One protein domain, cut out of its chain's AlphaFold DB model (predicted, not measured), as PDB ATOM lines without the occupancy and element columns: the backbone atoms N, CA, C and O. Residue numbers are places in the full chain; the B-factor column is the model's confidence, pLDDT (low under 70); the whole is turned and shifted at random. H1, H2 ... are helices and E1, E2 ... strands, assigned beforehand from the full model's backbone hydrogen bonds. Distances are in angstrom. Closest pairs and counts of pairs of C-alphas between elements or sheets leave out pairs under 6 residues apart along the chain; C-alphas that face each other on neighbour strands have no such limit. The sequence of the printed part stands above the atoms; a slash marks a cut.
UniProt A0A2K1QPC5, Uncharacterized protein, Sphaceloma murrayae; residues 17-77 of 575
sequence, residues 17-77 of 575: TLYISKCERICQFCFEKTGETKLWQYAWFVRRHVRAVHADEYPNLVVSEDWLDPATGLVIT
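AT A GLANCE: This is residues 17 to 77 of the 575 residues of an uncharacterized protein of Sphaceloma murrayae (UniProt A0A2K1QPC5). With little regular structure, a small hairpin, E1 and E2, packs through E1 on one helix, H1, which also meets the short strand E3; residues 64 to 77, with no named element, fold back on themselves at the far end. The 61 printed residues hold, in order, E1, E2, H1, E3, a mixed class with 24 residues in named elements. The sheet E1 - E2 is antiparallel. The whole is compact, radius of gyration of the C-alphas 12.1 A, yet elongated, spanning 37 by 24 by 15 A.

IN THESE COORDINATES: E1, residues 26 to 31, begins at C-alpha 26 (-37.077, 15.525, 11.843) and is 9.7 A long. E2 is residues 37 to 39, 6.5 A. H1, residues 43 to 54, is 15.6 A. E3, residues 61 to 63, 6.3 A, ends at C-alpha 63 (-50.425, 20.956, 9.083).

HOW THE PARTS SIT: In the hairpin, N 27 and O 38 are 3.0 A apart, within hydrogen-bond range. The closest C-alphas of E1 and H1, Cys 27 and Val 46, are 6.4 A apart; those of H1 and E3, Arg 51 and Val 63, 6.5 A. E3 pairs with no named strand and is apart from E1 and E2. In H1 every O i to N i+4 pair is within hydrogen-bond range.

THE WHOLE: The farthest C-alphas, Lys 33 and Thr 72, are 37.2 A apart. The printed part has no cut and no long link. Residues 70 to 71 are under pLDDT 70.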
ATOM      1  N   THR A  17     -50.056  25.083   3.393       93.94
ATOM      2  CA  THR A  17     -50.315  23.706   3.837       93.94
ATOM      3  C   THR A  17     -49.027  22.890   3.940       93.94
ATOM      4  O   THR A  17     -48.436  22.526   2.922       93.94
ATOM      5  N   LEU A  18     -48.628  22.531   5.161       92.81
ATOM      6  CA  LEU A  18     -47.521  21.609   5.412       92.81
ATOM      7  C   LEU A  18     -48.002  20.157   5.313       92.81
ATOM      8  O   LEU A  18     -48.906  19.738   6.039       92.81
ATOM      9  N   TYR A  19     -47.347  19.364   4.469       92.25
ATOM     10  CA  TYR A  19     -47.581  17.927   4.353       92.25
ATOM     11  C   TYR A  19     -46.365  17.160   4.873       92.25
ATOM     12  O   TYR A  19     -45.332  17.131   4.218       92.25
ATOM     13  N   ILE A  20     -46.507  16.514   6.031       90.88
ATOM     14  CA  ILE A  20     -45.442  15.697   6.632       90.88
ATOM     15  C   ILE A  20     -45.561  14.261   6.112       90.88
ATOM     16  O   ILE A  20     -46.559  13.582   6.382       90.88
ATOM     17  N   SER A  21     -44.565  13.793   5.372       88.31
ATOM     18  CA  SER A  21     -44.497  12.470   4.735       88.31
ATOM     19  C   SER A  21     -44.270  11.334   5.747       88.31
ATOM     20  O   SER A  21     -43.791  11.547   6.856       88.31
ATOM     21  N   LYS A  22     -44.575  10.078   5.375       83.94
ATOM     22  CA  LYS A  22     -44.444   8.898   6.276       83.94
ATOM     23  C   LYS A  22     -43.017   8.639   6.771       83.94
ATOM     24  O   LYS A  22     -42.827   8.022   7.815       83.94
ATOM     25  N   CYS A  23     -42.046   9.087   5.991       83.44
ATOM     26  CA  CYS A  23     -40.608   8.964   6.192       83.44
ATOM     27  C   CYS A  23     -39.990  10.122   6.995       83.44
ATOM     28  O   CYS A  23     -38.857   9.985   7.457       83.44
ATOM     29  N   GLU A  24     -40.703  11.240   7.167       87.38
ATOM     30  CA  GLU A  24     -40.195  12.411   7.883       87.38
ATOM     31  C   GLU A  24     -40.202  12.159   9.393       87.38
ATOM     32  O   GLU A  24     -41.225  11.828   9.996       87.38
ATOM     33  N   ARG A  25     -39.027  12.302  10.008       89.88
ATOM     34  CA  ARG A  25     -38.807  12.109  11.450       89.88
ATOM     35  C   ARG A  25     -38.136  13.312  12.109       89.88
ATOM     36  O   ARG A  25     -37.892  13.270  13.302       89.88
ATOM     37  N   ILE A  26     -37.832  14.367  11.360       89.75
ATOM     38  CA  ILE A  26     -37.077  15.525  11.843       89.75
ATOM     39  C   ILE A  26     -38.020  16.722  11.940       89.75
ATOM     40  O   ILE A  26     -38.759  16.991  10.994       89.75
ATOM     41  N   CYS A  27     -37.988  17.442  13.063       91.06
ATOM     42  CA  CYS A  27     -38.600  18.765  13.152       91.06
ATOM     43  C   CYS A  27     -37.578  19.834  12.753       91.06
ATOM     44  O   CYS A  27     -36.514  19.909  13.353       91.06
ATOM     45  N   GLN A  28     -37.902  20.669  11.761       88.62
ATOM     46  CA  GLN A  28     -37.035  21.785  11.336       88.62
ATOM     47  C   GLN A  28     -37.211  23.067  12.155       88.62
ATOM     48  O   GLN A  28     -36.431  24.001  11.994       88.62
ATOM     49  N   PHE A  29     -38.236  23.128  13.003       89.00
ATOM     50  CA  PHE A  29     -38.470  24.265  13.891       89.00
ATOM     51  C   PHE A  29     -37.805  24.071  15.266       89.00
ATOM     52  O   PHE A  29     -37.425  25.043  15.909       89.00
ATOM     53  N   CYS A  30     -37.640  22.821  15.720       90.50
ATOM     54  CA  CYS A  30     -36.988  22.502  16.989       90.50
ATOM     55  C   CYS A  30     -35.555  22.012  16.796       90.50
ATOM     56  O   CYS A  30     -35.313  20.978  16.172       90.50
ATOM     57  N   PHE A  31     -34.639  22.707  17.459       90.00
ATOM     58  CA  PHE A  31     -33.244  22.326  17.606       90.00
ATOM     59  C   PHE A  31     -33.006  21.831  19.035       90.00
ATOM     60  O   PHE A  31     -33.612  22.325  19.990       90.00
ATOM     61  N   GLU A  32     -32.151  20.831  19.183       87.31
ATOM     62  CA  GLU A  32     -31.646  20.384  20.477       87.31
ATOM     63  C   GLU A  32     -30.577  21.363  20.990       87.31
ATOM     64  O   GLU A  32     -30.114  22.239  20.258       87.31
ATOM     65  N   LYS A  33     -30.155  21.236  22.256       87.75
ATOM     66  CA  LYS A  33     -29.137  22.134  22.850       87.75
ATOM     67  C   LYS A  33     -27.791  22.105  22.104       87.75
ATOM     68  O   LYS A  33     -27.009  23.039  22.227       87.75
ATOM     69  N   THR A  34     -27.541  21.046  21.338       86.50
ATOM     70  CA  THR A  34     -26.389  20.848  20.444       86.50
ATOM     71  C   THR A  34     -26.475  21.641  19.135       86.50
ATOM     72  O   THR A  34     -25.497  21.695  18.397       86.50
ATOM     73  N   GLY A  35     -27.630  22.239  18.819       88.12
ATOM     74  CA  GLY A  35     -27.921  22.846  17.516       88.12
ATOM     75  C   GLY A  35     -28.401  21.850  16.452       88.12
ATOM     76  O   GLY A  35     -28.751  22.263  15.348       88.12
ATOM     77  N   GLU A  36     -28.459  20.552  16.764       86.25
ATOM     78  CA  GLU A  36     -28.969  19.527  15.849       86.25
ATOM     79  C   GLU A  36     -30.504  19.555  15.775       86.25
ATOM     80  O   GLU A  36     -31.192  19.854  16.749       86.25
ATOM     81  N   THR A  37     -31.076  19.251  14.608       86.88
ATOM     82  CA  THR A  37     -32.537  19.230  14.419       86.88
ATOM     83  C   THR A  37     -33.175  18.037  15.126       86.88
ATOM     84  O   THR A  37     -32.787  16.893  14.871       86.88
ATOM     85  N   LYS A  38     -34.212  18.276  15.938       87.31
ATOM     86  CA  LYS A  38     -34.814  17.249  16.800       87.31
ATOM     87  C   LYS A  38     -35.400  16.072  16.013       87.31
ATOM     88  O   LYS A  38     -36.311  16.243  15.191       87.31
ATOM     89  N   LEU A  39     -34.937  14.865  16.340       89.56
ATOM     90  CA  LEU A  39     -35.405  13.594  15.779       89.56
ATOM     91  C   LEU A  39     -36.558  12.987  16.598       89.56
ATOM     92  O   LEU A  39     -36.549  12.951  17.825       89.56
ATOM     93  N   TRP A  40     -37.561  12.463  15.896       89.06
ATOM     94  CA  TRP A  40     -38.793  11.904  16.448       89.06
ATOM     95  C   TRP A  40     -38.966  10.441  16.053       89.06
ATOM     96  O   TRP A  40     -38.689  10.032  14.924       89.06
ATOM     97  N   GLN A  41     -39.520   9.632  16.960       88.44
ATOM     98  CA  GLN A  41     -39.636   8.197  16.709       88.44
ATOM     99  C   GLN A  41     -40.560   7.863  15.521       88.44
ATOM    100  O   GLN A  41     -40.262   6.925  14.782       88.44
ATOM    101  N   TYR A  42     -41.612   8.649  15.264       87.56
ATOM    102  CA  TYR A  42     -42.561   8.413  14.167       87.56
ATOM    103  C   TYR A  42     -43.079   9.727  13.561       87.56
ATOM    104  O   TYR A  42     -43.290  10.701  14.282       87.56
ATOM    105  N   ALA A  43     -43.400   9.730  12.262       88.06
ATOM    106  CA  ALA A  43     -43.933  10.901  11.549       88.06
ATOM    107  C   ALA A  43     -45.241  11.467  12.145       88.06
ATOM    108  O   ALA A  43     -45.537  12.654  12.019       88.06
ATOM    109  N   TRP A  44     -46.039  10.638  12.828       90.62
ATOM    110  CA  TRP A  44     -47.251  11.103  13.509       90.62
ATOM    111  C   TRP A  44     -46.942  11.930  14.768       90.62
ATOM    112  O   TRP A  44     -47.671  12.884  15.046       90.62
ATOM    113  N   PHE A  45     -45.847  11.634  15.483       94.00
ATOM    114  CA  PHE A  45     -45.369  12.487  16.574       94.00
ATOM    115  C   PHE A  45     -44.921  13.843  16.032       94.00
ATOM    116  O   PHE A  45     -45.322  14.860  16.584       94.00
ATOM    117  N   VAL A  46     -44.184  13.861  14.912       93.12
ATOM    118  CA  VAL A  46     -43.785  15.100  14.221       93.12
ATOM    119  C   VAL A  46     -45.018  15.954  13.904       93.12
ATOM    120  O   VAL A  46     -45.082  17.113  14.302       93.12
ATOM    121  N   ARG A  47     -46.052  15.368  13.282       93.69
ATOM    122  CA  ARG A  47     -47.327  16.052  12.988       93.69
ATOM    123  C   ARG A  47     -48.001  16.627  14.234       93.69
ATOM    124  O   ARG A  47     -48.444  17.773  14.203       93.69
ATOM    125  N   ARG A  48     -48.090  15.848  15.320       94.69
ATOM    126  CA  ARG A  48     -48.686  16.299  16.591       94.69
ATOM    127  C   ARG A  48     -47.878  17.442  17.206       94.69
ATOM    128  O   ARG A  48     -48.467  18.411  17.663       94.69
ATOM    129  N   HIS A  49     -46.554  17.342  17.178       94.38
ATOM    130  CA  HIS A  49     -45.640  18.346  17.705       94.38
ATOM    131  C   HIS A  49     -45.706  19.667  16.929       94.38
ATOM    132  O   HIS A  49     -45.888  20.705  17.558       94.38
ATOM    133  N   VAL A  50     -45.651  19.648  15.590       93.88
ATOM    134  CA  VAL A  50     -45.749  20.884  14.790       93.88
ATOM    135  C   VAL A  50     -47.083  21.593  15.031       93.88
ATOM    136  O   VAL A  50     -47.101  22.804  15.216       93.88
ATOM    137  N   ARG A  51     -48.190  20.844  15.138       94.25
ATOM    138  CA  ARG A  51     -49.504  21.407  15.504       94.25
ATOM    139  C   ARG A  51     -49.559  21.989  16.916       94.25
ATOM    140  O   ARG A  51     -50.277  22.952  17.120       94.25
ATOM    141  N   ALA A  52     -48.871  21.380  17.879       94.44
ATOM    142  CA  ALA A  52     -48.951  21.775  19.285       94.44
ATOM    143  C   ALA A  52     -47.972  22.895  19.672       94.44
ATOM    144  O   ALA A  52     -48.213  23.569  20.663       94.44
ATOM    145  N   VAL A  53     -46.864  23.055  18.939       95.06
ATOM    146  CA  VAL A  53     -45.779  23.990  19.295       95.06
ATOM    147  C   VAL A  53     -45.623  25.119  18.275       95.06
ATOM    148  O   VAL A  53     -45.317  26.239  18.660       95.06
ATOM    149  N   HIS A  54     -45.861  24.857  16.986       93.50
ATOM    150  CA  HIS A  54     -45.555  25.809  15.909       93.50
ATOM    151  C   HIS A  54     -46.797  26.372  15.202       93.50
ATOM    152  O   HIS A  54     -46.658  27.249  14.355       93.50
ATOM    153  N   ALA A  55     -48.009  25.931  15.555       87.62
ATOM    154  CA  ALA A  55     -49.240  26.532  15.031       87.62
ATOM    155  C   ALA A  55     -49.440  27.983  15.517       87.62
ATOM    156  O   ALA A  55     -49.916  28.816  14.752       87.62
ATOM    157  N   ASP A  56     -49.030  28.290  16.751       90.81
ATOM    158  CA  ASP A  56     -49.134  29.639  17.324       90.81
ATOM    159  C   ASP A  56     -48.064  30.592  16.759       90.81
ATOM    160  O   ASP A  56     -48.324  31.773  16.538       90.81
ATOM    161  N   GLU A  57     -46.862  30.071  16.487       94.94
ATOM    162  CA  GLU A  57     -45.743  30.812  15.883       94.94
ATOM    163  C   GLU A  57     -45.986  31.098  14.389       94.94
ATOM    164  O   GLU A  57     -45.621  32.160  13.880       94.94
ATOM    165  N   TYR A  58     -46.645  30.166  13.690       94.31
ATOM    166  CA  TYR A  58     -46.949  30.246  12.262       94.31
ATOM    167  C   TYR A  58     -48.466  30.110  12.022       94.31
ATOM    168  O   TYR A  58     -48.922  29.074  11.540       94.31
ATOM    169  N   PRO A  59     -49.278  31.154  12.283       92.56
ATOM    170  CA  PRO A  59     -50.744  31.076  12.184       92.56
ATOM    171  C   PRO A  59     -51.260  30.797  10.761       92.56
ATOM    172  O   PRO A  59     -52.386  30.336  10.578       92.56
ATOM    173  N   ASN A  60     -50.431  31.044   9.741       94.62
ATOM    174  CA  ASN A  60     -50.716  30.726   8.339       94.62
ATOM    175  C   ASN A  60     -50.350  29.272   7.959       94.62
ATOM    176  O   ASN A  60     -50.560  28.884   6.808       94.62
ATOM    177  N   LEU A  61     -49.775  28.479   8.872       94.50
ATOM    178  CA  LEU A  61     -49.286  27.120   8.627       94.50
ATOM    179  C   LEU A  61     -50.342  26.067   8.986       94.50
ATOM    180  O   LEU A  61     -50.591  25.757  10.151       94.50
ATOM    181  N   VAL A  62     -50.927  25.436   7.971       94.00
ATOM    182  CA  VAL A  62     -51.923  24.371   8.147       94.00
ATOM    183  C   VAL A  62     -51.254  23.007   7.991       94.00
ATOM    184  O   VAL A  62     -50.964  22.561   6.883       94.00
ATOM    185  N   VAL A  63     -51.019  22.306   9.102       94.00
ATOM    186  CA  VAL A  63     -50.425  20.956   9.083       94.00
ATOM    187  C   VAL A  63     -51.466  19.923   8.647       94.00
ATOM    188  O   VAL A  63     -52.338  19.542   9.432       94.00
ATOM    189  N   SER A  64     -51.352  19.415   7.422       93.56
ATOM    190  CA  SER A  64     -52.296  18.464   6.826       93.56
ATOM    191  C   SER A  64     -52.417  17.142   7.606       93.56
ATOM    192  O   SER A  64     -51.435  16.614   8.134       93.56
ATOM    193  N   GLU A  65     -53.632  16.582   7.680       90.69
ATOM    194  CA  GLU A  65     -53.843  15.177   8.088       90.69
ATOM    195  C   GLU A  65     -53.463  14.193   6.979       90.69
ATOM    196  O   GLU A  65     -53.168  13.024   7.252       90.69
ATOM    197  N   ASP A  66     -53.403  14.669   5.743       90.06
ATOM    198  CA  ASP A  66     -53.159  13.834   4.585       90.06
ATOM    199  C   ASP A  66     -51.664  13.657   4.335       90.06
ATOM    200  O   ASP A  66     -50.828  14.448   4.779       90.06
ATOM    201  N   TRP A  67     -51.298  12.574   3.664       83.44
ATOM    202  CA  TRP A  67     -49.919  12.306   3.271       83.44
ATOM    203  C   TRP A  67     -49.776  12.714   1.811       83.44
ATOM    204  O   TRP A  67     -50.586  12.287   0.994       83.44
ATOM    205  N   LEU A  68     -48.748  13.481   1.446       78.81
ATOM    206  CA  LEU A  68     -48.359  13.483   0.039       78.81
ATOM    207  C   LEU A  68     -47.831  12.093  -0.309       78.81
ATOM    208  O   LEU A  68     -47.103  11.477   0.473       78.81
ATOM    209  N   ASP A  69     -48.204  11.606  -1.484       72.25
ATOM    210  CA  ASP A  69     -47.445  10.578  -2.169       72.25
ATOM    211  C   ASP A  69     -46.268  11.242  -2.886       72.25
ATOM    212  O   ASP A  69     -46.465  11.862  -3.934       72.25
ATOM    213  N   PRO A  70     -45.029  11.111  -2.395       65.62
ATOM    214  CA  PRO A  70     -43.863  11.628  -3.104       65.62
ATOM    215  C   PRO A  70     -43.583  10.915  -4.444       65.62
ATOM    216  O   PRO A  70     -42.630  11.279  -5.128       65.62
ATOM    217  N   ALA A  71     -44.329   9.875  -4.852       68.81
ATOM    218  CA  ALA A  71     -44.274   9.339  -6.220       68.81
ATOM    219  C   ALA A  71     -45.109  10.147  -7.225       68.81
ATOM    220  O   ALA A  71     -44.667  10.348  -8.351       68.81
ATOM    221  N   THR A  72     -46.299  10.601  -6.828       76.38
ATOM    222  CA  THR A  72     -47.265  11.254  -7.730       76.38
ATOM    223  C   THR A  72     -47.483  12.738  -7.431       76.38
ATOM    224  O   THR A  72     -48.135  13.427  -8.210       76.38
ATOM    225  N   GLY A  73     -46.975  13.241  -6.300       77.06
ATOM    226  CA  GLY A  73     -47.296  14.569  -5.770       77.06
ATOM    227  C   GLY A  73     -48.749  14.703  -5.302       77.06
ATOM    228  O   GLY A  73     -49.176  15.795  -4.934       77.06
ATOM    229  N   LEU A  74     -49.528  13.615  -5.326       82.31
ATOM    230  CA  LEU A  74     -50.944  13.633  -4.989       82.31
ATOM    231  C   LEU A  74     -51.153  13.481  -3.486       82.31
ATOM    232  O   LEU A  74     -50.434  12.764  -2.790       82.31
ATOM    233  N   VAL A  75     -52.196  14.136  -2.993       83.81
ATOM    234  CA  VAL A  75     -52.632  14.029  -1.606       83.81
ATOM    235  C   VAL A  75     -53.313  12.671  -1.403       83.81
ATOM    236  O   VAL A  75     -54.466  12.473  -1.786       83.81
ATOM    237  N   ILE A  76     -52.606  11.721  -0.787       81.88
ATOM    238  CA  ILE A  76     -53.214  10.522  -0.210       81.88
ATOM    239  C   ILE A  76     -53.845  10.928   1.118       81.88
ATOM    240  O   ILE A  76     -53.220  10.868   2.185       81.88
ATOM    241  N   THR A  77     -55.131  11.256   1.061       80.31
ATOM    242  CA  THR A  77     -55.993  11.165   2.235       80.31
ATOM    243  C   THR A  77     -55.873   9.742   2.783       80.31
ATOM    244  O   THR A  77     -56.197   8.791   2.058       80.31
TER     245      THR A  77